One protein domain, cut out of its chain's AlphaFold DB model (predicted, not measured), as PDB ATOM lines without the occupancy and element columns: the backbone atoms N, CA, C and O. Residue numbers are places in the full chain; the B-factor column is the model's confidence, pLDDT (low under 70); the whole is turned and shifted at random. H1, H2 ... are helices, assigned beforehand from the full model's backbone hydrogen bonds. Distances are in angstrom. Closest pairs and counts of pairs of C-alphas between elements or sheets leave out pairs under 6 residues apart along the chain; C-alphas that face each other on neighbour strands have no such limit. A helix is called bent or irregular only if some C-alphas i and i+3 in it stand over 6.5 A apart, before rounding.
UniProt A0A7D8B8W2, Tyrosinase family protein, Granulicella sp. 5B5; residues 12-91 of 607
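This is residues 12 to 91 of the 607 residues of the protein "Tyrosinase family protein" of Granulicella sp. 5B5 (UniProt A0A7D8B8W2). A splayed helical hairpin, H3 and H4, makes one side of this small helical domain and H2 makes the other, with the short helix H1 in the gap between the two sides. The long link of residues 63 to 77 swings out from H3 toward the side of H2 and back to H4. The printed part has 80 residues with four named helices, in the order H1, H2, H3, H4, and no named strand; its class is all helix. It is compact, with a radius of gyration of the C-alphas of 11.7 A, and rounded, spanning 33 by 27 by 21 A.

H1, residues 12 to 16, begins at C-alpha 12 (-39.614, -20.100, 3.292). H2, residues 26 to 38, is 18.2 A long. H3, residues 47 to 62, is 19.7 A long from C-alpha 47 at (-37.587, -24.307, 9.460). It is irregular, with C-alphas 52 and 55 8.1 A apart, and has a kink of 71 degrees near residue 55. H4, residues 78 to 89, is 16.1 A long and ends at C-alpha 89 (-49.632, -17.681, 16.117).

H1 touches H2; their closest C-alphas, of Ala 16 and Ala 30, are 5.3 A apart. H1 is close to but not clearly touching H3, at 7.7 A between the C-alphas of Ala 12 and Tyr 47. It is also close to but not clearly touching H4, at 7.9 A between the C-alphas of Tyr 14 and Ala 80. H3 and H4 form a helical hairpin and touch, closest at the C-alphas of His 62 and Leu 81, 6.9 A apart. They run opposite ways at a steep tilt of 44 degrees. H2 is apart from H3 and from H4. In H1, H2 and H4 every O i to N i+4 pair is within hydrogen-bond range; in H3, 10 of 12 are.

The two C-alphas farthest apart, of Pro 24 and Gly 91, are 33.2 A apart. The printed part has no cut. The link from H3 to H4 is long; the other two are short. Mean pLDDT of the printed part is 85.0, with residues 39 to 40, 63 and 65 to 70 under 70.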
ATOM      1  N   ALA A  12     -40.899 -19.766   3.903       96.12
ATOM      2  CA  ALA A  12     -39.614 -20.100   3.292       96.12
ATOM      3  C   ALA A  12     -39.305 -19.202   2.080       96.12
ATOM      4  O   ALA A  12     -38.167 -18.773   1.896       96.12
ATOM      5  N   ALA A  13     -40.323 -18.858   1.281       94.50
ATOM      6  CA  ALA A  13     -40.157 -17.992   0.117       94.50
ATOM      7  C   ALA A  13     -39.797 -16.551   0.508       94.50
ATOM      8  O   ALA A  13     -39.033 -15.908  -0.205       94.50
ATOM      9  N   TYR A  14     -40.278 -16.050   1.650       95.00
ATOM     10  CA  TYR A  14     -39.912 -14.714   2.134       95.00
ATOM     11  C   TYR A  14     -38.421 -14.607   2.479       95.00
ATOM     12  O   TYR A  14     -37.824 -13.558   2.257       95.00
ATOM     13  N   PHE A  15     -37.810 -15.694   2.963       93.31
ATOM     14  CA  PHE A  15     -36.373 -15.743   3.249       93.31
ATOM     15  C   PHE A  15     -35.509 -16.134   2.048       93.31
ATOM     16  O   PHE A  15     -34.332 -15.802   2.050       93.31
ATOM     17  N   ALA A  16     -36.060 -16.815   1.036       93.25
ATOM     18  CA  ALA A  16     -35.306 -17.276  -0.136       93.25
ATOM     19  C   ALA A  16     -35.401 -16.336  -1.355       93.25
ATOM     20  O   ALA A  16     -34.457 -16.216  -2.134       93.25
ATOM     21  N   ALA A  17     -36.552 -15.695  -1.556       93.44
ATOM     22  CA  ALA A  17     -36.826 -14.818  -2.689       93.44
ATOM     23  C   ALA A  17     -37.926 -13.794  -2.325       93.44
ATOM     24  O   ALA A  17     -39.058 -13.906  -2.810       93.44
ATOM     25  N   PRO A  18     -37.626 -12.796  -1.469       92.38
ATOM     26  CA  PRO A  18     -38.619 -11.851  -0.955       92.38
ATOM     27  C   PRO A  18     -39.339 -11.113  -2.090       92.38
ATOM     28  O   PRO A  18     -38.716 -10.415  -2.891       92.38
ATOM     29  N   TYR A  19     -40.666 -11.253  -2.169       94.00
ATOM     30  CA  TYR A  19     -41.444 -10.775  -3.321       94.00
ATOM     31  C   TYR A  19     -41.411  -9.246  -3.493       94.00
ATOM     32  O   TYR A  19     -41.566  -8.755  -4.613       94.00
ATOM     33  N   TRP A  20     -41.201  -8.503  -2.404       92.62
ATOM     34  CA  TRP A  20     -41.131  -7.038  -2.387       92.62
ATOM     35  C   TRP A  20     -39.798  -6.486  -2.903       92.62
ATOM     36  O   TRP A  20     -39.728  -5.321  -3.283       92.62
ATOM     37  N   VAL A  21     -38.753  -7.315  -2.974       91.12
ATOM     38  CA  VAL A  21     -37.475  -6.932  -3.581       91.12
ATOM     39  C   VAL A  21     -37.580  -7.076  -5.108       91.12
ATOM     40  O   VAL A  21     -38.157  -8.059  -5.586       91.12
ATOM     41  N   PRO A  22     -37.028  -6.141  -5.908       89.06
ATOM     42  CA  PRO A  22     -37.028  -6.251  -7.366       89.06
ATOM     43  C   PRO A  22     -36.392  -7.555  -7.869       89.06
ATOM     44  O   PRO A  22     -35.349  -7.991  -7.380       89.06
ATOM     45  N   GLU A  23     -37.003  -8.148  -8.895       84.94
ATOM     46  CA  GLU A  23     -36.739  -9.508  -9.386       84.94
ATOM     47  C   GLU A  23     -35.269  -9.867  -9.694       84.94
ATOM     48  O   GLU A  23     -34.898 -10.993  -9.371       84.94
ATOM     49  N   PRO A  24     -34.371  -8.980 -10.186       87.62
ATOM     50  CA  PRO A  24     -32.978  -9.392 -10.382       87.62
ATOM     51  C   PRO A  24     -32.175  -9.501  -9.075       87.62
ATOM     52  O   PRO A  24     -31.084 -10.061  -9.089       87.62
ATOM     53  N   LYS A  25     -32.673  -8.966  -7.949       89.50
ATOM     54  CA  LYS A  25     -31.922  -8.863  -6.684       89.50
ATOM     55  C   LYS A  25     -32.402  -9.804  -5.578       89.50
ATOM     56  O   LYS A  25     -31.722  -9.921  -4.564       89.50
ATOM     57  N   ARG A  26     -33.553 -10.466  -5.736       92.31
ATOM     58  CA  ARG A  26     -34.211 -11.226  -4.650       92.31
ATOM     59  C   ARG A  26     -33.297 -12.262  -4.000       92.31
ATOM     60  O   ARG A  26     -33.117 -12.226  -2.789       92.31
ATOM     61  N   THR A  27     -32.705 -13.143  -4.804       91.44
ATOM     62  CA  THR A  27     -31.826 -14.219  -4.316       91.44
ATOM     63  C   THR A  27     -30.548 -13.663  -3.697       91.44
ATOM     64  O   THR A  27     -30.169 -14.078  -2.613       91.44
ATOM     65  N   GLN A  28     -29.941 -12.647  -4.317       89.56
ATOM     66  CA  GLN A  28     -28.746 -11.992  -3.778       89.56
ATOM     67  C   GLN A  28     -28.998 -11.386  -2.389       89.56
ATOM     68  O   GLN A  28     -28.181 -11.529  -1.483       89.56
ATOM     69  N   VAL A  29     -30.131 -10.700  -2.220       87.44
ATOM     70  CA  VAL A  29     -30.527 -10.091  -0.945       87.44
ATOM     71  C   VAL A  29     -30.825 -11.171   0.103       87.44
ATOM     72  O   VAL A  29     -30.366 -11.058   1.236       87.44
ATOM     73  N   ALA A  30     -31.530 -12.238  -0.281       88.94
ATOM     74  CA  ALA A  30     -31.793 -13.389   0.581       88.94
ATOM     75  C   ALA A  30     -30.503 -14.075   1.069       88.94
ATOM     76  O   ALA A  30     -30.345 -14.312   2.268       88.94
ATOM     77  N   ASP A  31     -29.554 -14.328   0.165       87.62
ATOM     78  CA  ASP A  31     -28.261 -14.943   0.485       87.62
ATOM     79  C   ASP A  31     -27.430 -14.054   1.415       87.62
ATOM     80  O   ASP A  31     -26.819 -14.544   2.368       87.62
ATOM     81  N   MET A  32     -27.456 -12.733   1.197       83.50
ATOM     82  CA  MET A  32     -26.825 -11.763   2.092       83.50
ATOM     83  C   MET A  32     -27.408 -11.859   3.506       83.50
ATOM     84  O   MET A  32     -26.656 -11.959   4.475       83.50
ATOM     85  N   TRP A  33     -28.737 -11.872   3.645       83.50
ATOM     86  CA  TRP A  33     -29.384 -11.977   4.957       83.50
ATOM     87  C   TRP A  33     -29.050 -13.296   5.647       83.50
ATOM     88  O   TRP A  33     -28.726 -13.301   6.835       83.50
ATOM     89  N   LEU A  34     -29.098 -14.409   4.909       83.88
ATOM     90  CA  LEU A  34     -28.731 -15.723   5.424       83.88
ATOM     91  C   LEU A  34     -27.278 -15.741   5.912       83.88
ATOM     92  O   LEU A  34     -27.012 -16.253   7.001       83.88
ATOM     93  N   GLY A  35     -26.352 -15.162   5.144       76.31
ATOM     94  CA  GLY A  35     -24.943 -15.044   5.511       76.31
ATOM     95  C   GLY A  35     -24.737 -14.241   6.796       76.31
ATOM     96  O   GLY A  35     -24.066 -14.714   7.714       76.31
ATOM     97  N   CYS A  36     -25.378 -13.074   6.906       70.44
ATOM     98  CA  CYS A  36     -25.317 -12.243   8.109       70.44
ATOM     99  C   CYS A  36     -25.871 -12.976   9.338       70.44
ATOM    100  O   CYS A  36     -25.210 -13.042  10.373       70.44
ATOM    101  N   MET A  37     -27.059 -13.574   9.224       73.94
ATOM    102  CA  MET A  37     -27.728 -14.228  10.354       73.94
ATOM    103  C   MET A  37     -27.074 -15.547  10.762       73.94
ATOM    104  O   MET A  37     -27.090 -15.901  11.944       73.94
ATOM    105  N   SER A  38     -26.408 -16.227   9.827       74.81
ATOM    106  CA  SER A  38     -25.602 -17.411  10.131       74.81
ATOM    107  C   SER A  38     -24.491 -17.106  11.135       74.81
ATOM    108  O   SER A  38     -24.210 -17.942  11.993       74.81
ATOM    109  N   GLY A  39     -23.916 -15.897  11.092       67.75
ATOM    110  CA  GLY A  39     -22.935 -15.422  12.075       67.75
ATOM    111  C   GLY A  39     -23.480 -15.330  13.506       67.75
ATOM    112  O   GLY A  39     -22.715 -15.449  14.459       67.75
ATOM    113  N   TYR A  40     -24.800 -15.206  13.659       66.06
ATOM    114  CA  TYR A  40     -25.516 -15.198  14.939       66.06
ATOM    115  C   TYR A  40     -26.179 -16.547  15.261       66.06
ATOM    116  O   TYR A  40     -27.057 -16.619  16.118       66.06
ATOM    117  N   ALA A  41     -25.786 -17.622  14.567       78.94
ATOM    118  CA  ALA A  41     -26.372 -18.960  14.680       78.94
ATOM    119  C   ALA A  41     -27.876 -19.043  14.329       78.94
ATOM    120  O   ALA A  41     -28.566 -19.979  14.742       78.94
ATOM    121  N   ILE A  42     -28.383 -18.103  13.522       77.81
ATOM    122  CA  ILE A  42     -29.759 -18.095  13.012       77.81
ATOM    123  C   ILE A  42     -29.735 -18.471  11.522       77.81
ATOM    124  O   ILE A  42     -29.265 -17.715  10.677       77.81
ATOM    125  N   GLN A  43     -30.256 -19.653  11.191       87.94
ATOM    126  CA  GLN A  43     -30.279 -20.202   9.833       87.94
ATOM    127  C   GLN A  43     -31.624 -19.895   9.164       87.94
ATOM    128  O   GLN A  43     -32.589 -20.641   9.319       87.94
ATOM    129  N   LEU A  44     -31.701 -18.790   8.414       88.38
ATOM    130  CA  LEU A  44     -32.954 -18.305   7.808       88.38
ATOM    131  C   LEU A  44     -33.557 -19.240   6.747       88.38
ATOM    132  O   LEU A  44     -34.736 -19.133   6.426       88.38
ATOM    133  N   ASN A  45     -32.772 -20.178   6.220       93.00
ATOM    134  CA  ASN A  45     -33.223 -21.215   5.292       93.00
ATOM    135  C   ASN A  45     -33.702 -22.502   5.999       93.00
ATOM    136  O   ASN A  45     -34.091 -23.457   5.328       93.00
ATOM    137  N   SER A  46     -33.685 -22.549   7.336       95.19
ATOM    138  CA  SER A  46     -34.054 -23.720   8.134       95.19
ATOM    139  C   SER A  46     -35.335 -23.474   8.923       95.19
ATOM    140  O   SER A  46     -35.399 -22.573   9.761       95.19
ATOM    141  N   TYR A  47     -36.329 -24.340   8.713       96.62
ATOM    142  CA  TYR A  47     -37.587 -24.307   9.460       96.62
ATOM    143  C   TYR A  47     -37.360 -24.337  10.974       96.62
ATOM    144  O   TYR A  47     -37.901 -23.494  11.683       96.62
ATOM    145  N   GLU A  48     -36.537 -25.265  11.474       94.88
ATOM    146  CA  GLU A  48     -36.329 -25.418  12.920       94.88
ATOM    147  C   GLU A  48     -35.655 -24.187  13.530       94.88
ATOM    148  O   GLU A  48     -36.043 -23.732  14.605       94.88
ATOM    149  N   SER A  49     -34.696 -23.590  12.813       91.94
ATOM    150  CA  SER A  49     -34.020 -22.381  13.284       91.94
ATOM    151  C   SER A  49     -34.965 -21.180  13.289       91.94
ATOM    152  O   SER A  49     -35.076 -20.487  14.302       91.94
ATOM    153  N   VAL A  50     -35.714 -20.955  12.205       94.00
ATOM    154  CA  VAL A  50     -36.661 -19.835  12.143       94.00
ATOM    155  C   VAL A  50     -37.810 -20.020  13.131       94.00
ATOM    156  O   VAL A  50     -38.216 -19.052  13.765       94.00
ATOM    157  N   ARG A  51     -38.302 -21.245  13.338       94.94
ATOM    158  CA  ARG A  51     -39.294 -21.555  14.376       94.94
ATOM    159  C   ARG A  51     -38.771 -21.197  15.765       94.94
ATOM    160  O   ARG A  51     -39.443 -20.450  16.481       94.94
ATOM    161  N   GLN A  52     -37.573 -21.668  16.117       91.50
ATOM    162  CA  GLN A  52     -36.930 -21.404  17.406       91.50
ATOM    163  C   GLN A  52     -36.774 -19.902  17.682       91.50
ATOM    164  O   GLN A  52     -37.057 -19.447  18.788       91.50
ATOM    165  N   TRP A  53     -36.358 -19.128  16.677       88.25
ATOM    166  CA  TRP A  53     -36.059 -17.700  16.820       88.25
ATOM    167  C   TRP A  53     -37.191 -16.774  16.373       88.25
ATOM    168  O   TRP A  53     -37.027 -15.558  16.378       88.25
ATOM    169  N   SER A  54     -38.350 -17.317  16.010       92.75
ATOM    170  CA  SER A  54     -39.436 -16.586  15.345       92.75
ATOM    171  C   SER A  54     -39.903 -15.325  16.076       92.75
ATOM    172  O   SER A  54     -40.103 -14.299  15.437       92.75
ATOM    173  N   ILE A  55     -40.037 -15.359  17.406       86.62
ATOM    174  CA  ILE A  55     -40.431 -14.177  18.193       86.62
ATOM    175  C   ILE A  55     -39.379 -13.069  18.059       86.62
ATOM    176  O   ILE A  55     -39.726 -11.917  17.819       86.62
ATOM    177  N   LEU A  56     -38.101 -13.430  18.176       80.38
ATOM    178  CA  LEU A  56     -36.981 -12.500  18.077       80.38
ATOM    179  C   LEU A  56     -36.839 -11.950  16.649       80.38
ATOM    180  O   LEU A  56     -36.728 -10.744  16.459       80.38
ATOM    181  N   ILE A  57     -36.918 -12.831  15.647       84.06
ATOM    182  CA  ILE A  57     -36.915 -12.474  14.224       84.06
ATOM    183  C   ILE A  57     -38.043 -11.480  13.936       84.06
ATOM    184  O   ILE A  57     -37.790 -10.428  13.360       84.06
ATOM    185  N   PHE A  58     -39.273 -11.765  14.378       88.19
ATOM    186  CA  PHE A  58     -40.395 -10.846  14.194       88.19
ATOM    187  C   PHE A  58     -40.138  -9.496  14.858       88.19
ATOM    188  O   PHE A  58     -40.391  -8.474  14.233       88.19
ATOM    189  N   GLN A  59     -39.627  -9.472  16.093       78.94
ATOM    190  CA  GLN A  59     -39.327  -8.223  16.796       78.94
ATOM    191  C   GLN A  59     -38.335  -7.363  16.010       78.94
ATOM    192  O   GLN A  59     -38.647  -6.207  15.748       78.94
ATOM    193  N   TYR A  60     -37.209  -7.927  15.562       75.75
ATOM    194  CA  TYR A  60     -36.205  -7.183  14.796       75.75
ATOM    195  C   TYR A  60     -36.687  -6.757  13.404       75.75
ATOM    196  O   TYR A  60     -36.385  -5.650  12.961       75.75
ATOM    197  N   LEU A  61     -37.457  -7.605  12.714       81.75
ATOM    198  CA  LEU A  61     -38.065  -7.239  11.434       81.75
ATOM    199  C   LEU A  61     -39.109  -6.123  11.615       81.75
ATOM    200  O   LEU A  61     -39.162  -5.186  10.821       81.75
ATOM    201  N   HIS A  62     -39.915  -6.190  12.678       78.38
ATOM    202  CA  HIS A  62     -40.955  -5.208  12.984       78.38
ATOM    203  C   HIS A  62     -40.377  -3.853  13.404       78.38
ATOM    204  O   HIS A  62     -40.869  -2.816  12.966       78.38
ATOM    205  N   THR A  63     -39.300  -3.842  14.195       66.00
ATOM    206  CA  THR A  63     -38.588  -2.610  14.573       66.00
ATOM    207  C   THR A  63     -37.666  -2.081  13.473       66.00
ATOM    208  O   THR A  63     -37.018  -1.063  13.687       66.00
ATOM    209  N   ARG A  64     -37.631  -2.724  12.294       70.00
ATOM    210  CA  ARG A  64     -36.796  -2.350  11.134       70.00
ATOM    211  C   ARG A  64     -35.283  -2.414  11.391       70.00
ATOM    212  O   ARG A  64     -34.507  -1.832  10.642       70.00
ATOM    213  N   GLU A  65     -34.877  -3.174  12.402       59.97
ATOM    214  CA  GLU A  65     -33.476  -3.475  12.740       59.97
ATOM    215  C   GLU A  65     -32.926  -4.636  11.894       59.97
ATOM    216  O   GLU A  65     -31.722  -4.865  11.806       59.97
ATOM    217  N   MET A  66     -33.824  -5.391  11.257       65.81
ATOM    218  CA  MET A  66     -33.503  -6.384  10.246       65.81
ATOM    219  C   MET A  66     -34.329  -6.154   8.973       65.81
ATOM    220  O   MET A  66     -35.510  -5.802   9.055       65.81
ATOM    221  N   PRO A  67     -33.758  -6.433   7.791       61.22
ATOM    222  CA  PRO A  67     -32.351  -6.784   7.555       61.22
ATOM    223  C   PRO A  67     -31.397  -5.599   7.792       61.22
ATOM    224  O   PRO A  67     -31.791  -4.447   7.645       61.22
ATOM    225  N   LEU A  68     -30.132  -5.885   8.118       57.03
ATOM    226  CA  LEU A  68     -29.078  -4.871   8.262       57.03
ATOM    227  C   LEU A  68     -28.704  -4.306   6.881       57.03
ATOM    228  O   LEU A  68     -27.803  -4.805   6.210       57.03
ATOM    229  N   THR A  69     -29.445  -3.300   6.424       61.84
ATOM    230  CA  THR A  69     -29.311  -2.704   5.089       61.84
ATOM    231  C   THR A  69     -29.600  -1.208   5.117       61.84
ATOM    232  O   THR A  69     -30.418  -0.736   5.904       61.84
ATOM    233  N   GLN A  70     -28.954  -0.458   4.225       58.12
ATOM    234  CA  GLN A  70     -29.266   0.957   3.984       58.12
ATOM    235  C   GLN A  70     -30.365   1.140   2.921       58.12
ATOM    236  O   GLN A  70     -30.893   2.236   2.746       58.12
ATOM    237  N   ASP A  71     -30.724   0.076   2.200       71.44
ATOM    238  CA  ASP A  71     -31.753   0.096   1.165       71.44
ATOM    239  C   ASP A  71     -33.112  -0.275   1.771       71.44
ATOM    240  O   ASP A  71     -33.439  -1.448   1.954       71.44
ATOM    241  N   VAL A  72     -33.929   0.738   2.066       70.25
ATOM    242  CA  VAL A  72     -35.255   0.562   2.682       70.25
ATOM    243  C   VAL A  72     -36.195  -0.334   1.869       70.25
ATOM    244  O   VAL A  72     -37.111  -0.918   2.444       70.25
ATOM    245  N   SER A  73     -35.957  -0.512   0.561       79.62
ATOM    246  CA  SER A  73     -36.758  -1.418  -0.280       79.62
ATOM    247  C   SER A  73     -36.570  -2.900   0.067       79.62
ATOM    248  O   SER A  73     -37.363  -3.744  -0.347       79.62
ATOM    249  N   GLN A  74     -35.540  -3.226   0.849       82.69
ATOM    250  CA  GLN A  74     -35.268  -4.574   1.338       82.69
ATOM    251  C   GLN A  74     -36.006  -4.888   2.650       82.69
ATOM    252  O   GLN A  74     -36.136  -6.059   3.009       82.69
ATOM    253  N   GLN A  75     -36.521  -3.881   3.365       84.62
ATOM    254  CA  GLN A  75     -37.246  -4.097   4.618       84.62
ATOM    255  C   GLN A  75     -38.564  -4.848   4.386       84.62
ATOM    256  O   GLN A  75     -39.230  -4.662   3.369       84.62
ATOM    257  N   TRP A  76     -38.962  -5.689   5.344       89.44
ATOM    258  CA  TRP A  76     -40.196  -6.473   5.233       89.44
ATOM    259  C   TRP A  76     -41.427  -5.553   5.260       89.44
ATOM    260  O   TRP A  76     -41.552  -4.752   6.188       89.44
ATOM    261  N   PRO A  77     -42.345  -5.626   4.284       89.94
ATOM    262  CA  PRO A  77     -43.576  -4.843   4.316       89.94
ATOM    263  C   PRO A  77     -44.502  -5.333   5.439       89.94
ATOM    264  O   PRO A  77     -44.417  -6.491   5.859       89.94
ATOM    265  N   ASP A  78     -45.394  -4.464   5.917       85.31
ATOM    266  CA  ASP A  78     -46.270  -4.768   7.058       85.31
ATOM    267  C   ASP A  78     -47.159  -5.990   6.777       85.31
ATOM    268  O   ASP A  78     -47.365  -6.832   7.650       85.31
ATOM    269  N   GLU A  79     -47.584  -6.184   5.526       90.19
ATOM    270  CA  GLU A  79     -48.333  -7.368   5.110       90.19
ATOM    271  C   GLU A  79     -47.513  -8.659   5.254       90.19
ATOM    272  O   GLU A  79     -48.046  -9.695   5.656       90.19
ATOM    273  N   ALA A  80     -46.212  -8.626   4.947       92.81
ATOM    274  CA  ALA A  80     -45.338  -9.788   5.112       92.81
ATOM    275  C   ALA A  80     -45.074 -10.090   6.594       92.81
ATOM    276  O   ALA A  80     -45.067 -11.261   6.987       92.81
ATOM    277  N   LEU A  81     -44.912  -9.049   7.417       92.38
ATOM    278  CA  LEU A  81     -44.785  -9.175   8.871       92.38
ATOM    279  C   LEU A  81     -46.037  -9.804   9.484       92.38
ATOM    280  O   LEU A  81     -45.920 -10.730  10.284       92.38
ATOM    281  N   GLU A  82     -47.229  -9.373   9.073       92.25
ATOM    282  CA  GLU A  82     -48.488  -9.942   9.561       92.25
ATOM    283  C   GLU A  82     -48.685 -11.398   9.134       92.25
ATOM    284  O   GLU A  82     -49.159 -12.218   9.922       92.25
ATOM    285  N   VAL A  83     -48.254 -11.768   7.925       94.69
ATOM    286  CA  VAL A  83     -48.234 -13.171   7.485       94.69
ATOM    287  C   VAL A  83     -47.280 -14.007   8.348       94.69
ATOM    288  O   VAL A  83     -47.650 -15.101   8.779       94.69
ATOM    289  N   PHE A  84     -46.090 -13.497   8.670       95.94
ATOM    290  CA  PHE A  84     -45.150 -14.177   9.567       95.94
ATOM    291  C   PHE A  84     -45.699 -14.302  10.993       95.94
ATOM    292  O   PHE A  84     -45.672 -15.386  11.576       95.94
ATOM    293  N   ARG A  85     -46.279 -13.225  11.535       95.00
ATOM    294  CA  ARG A  85     -46.959 -13.216  12.837       95.00
ATOM    295  C   ARG A  85     -48.072 -14.256  12.892       95.00
ATOM    296  O   ARG A  85     -48.178 -14.998  13.868       95.00
ATOM    297  N   LYS A  86     -48.885 -14.324  11.834       93.94
ATOM    298  CA  LYS A  86     -49.959 -15.306  11.680       93.94
ATOM    299  C   LYS A  86     -49.401 -16.728  11.708       93.94
ATOM    300  O   LYS A  86     -49.861 -17.515  12.522       93.94
ATOM    301  N   TRP A  87     -48.365 -17.036  10.928       96.38
ATOM    302  CA  TRP A  87     -47.726 -18.361  10.936       96.38
ATOM    303  C   TRP A  87     -47.258 -18.805  12.330       96.38
ATOM    304  O   TRP A  87     -47.502 -19.942  12.738       96.38
ATOM    305  N   VAL A  88     -46.632 -17.900  13.090       96.44
ATOM    306  CA  VAL A  88     -46.208 -18.164  14.474       96.44
ATOM    307  C   VAL A  88     -47.417 -18.423  15.376       96.44
ATOM    308  O   VAL A  88     -47.460 -19.406  16.120       96.44
ATOM    309  N   ASN A  89     -48.433 -17.567  15.292       95.25
ATOM    310  CA  ASN A  89     -49.632 -17.681  16.117       95.25
ATOM    311  C   ASN A  89     -50.504 -18.891  15.760       95.25
ATOM    312  O   ASN A  89     -51.226 -19.362  16.626       95.25
ATOM    313  N   GLU A  90     -50.405 -19.435  14.546       94.12
ATOM    314  CA  GLU A  90     -51.102 -20.655  14.104       94.12
ATOM    315  C   GLU A  90     -50.365 -21.960  14.458       94.12
ATOM    316  O   GLU A  90     -50.843 -23.045  14.121       94.12
ATOM    317  N   GLY A  91     -49.215 -21.873  15.139       94.69
ATOM    318  CA  GLY A  91     -48.476 -23.036  15.639       94.69
ATOM    319  C   GLY A  91     -47.267 -23.445  14.801       94.69
ATOM    320  O   GLY A  91     -46.839 -24.592  14.896       94.69
TER     321      GLY A  91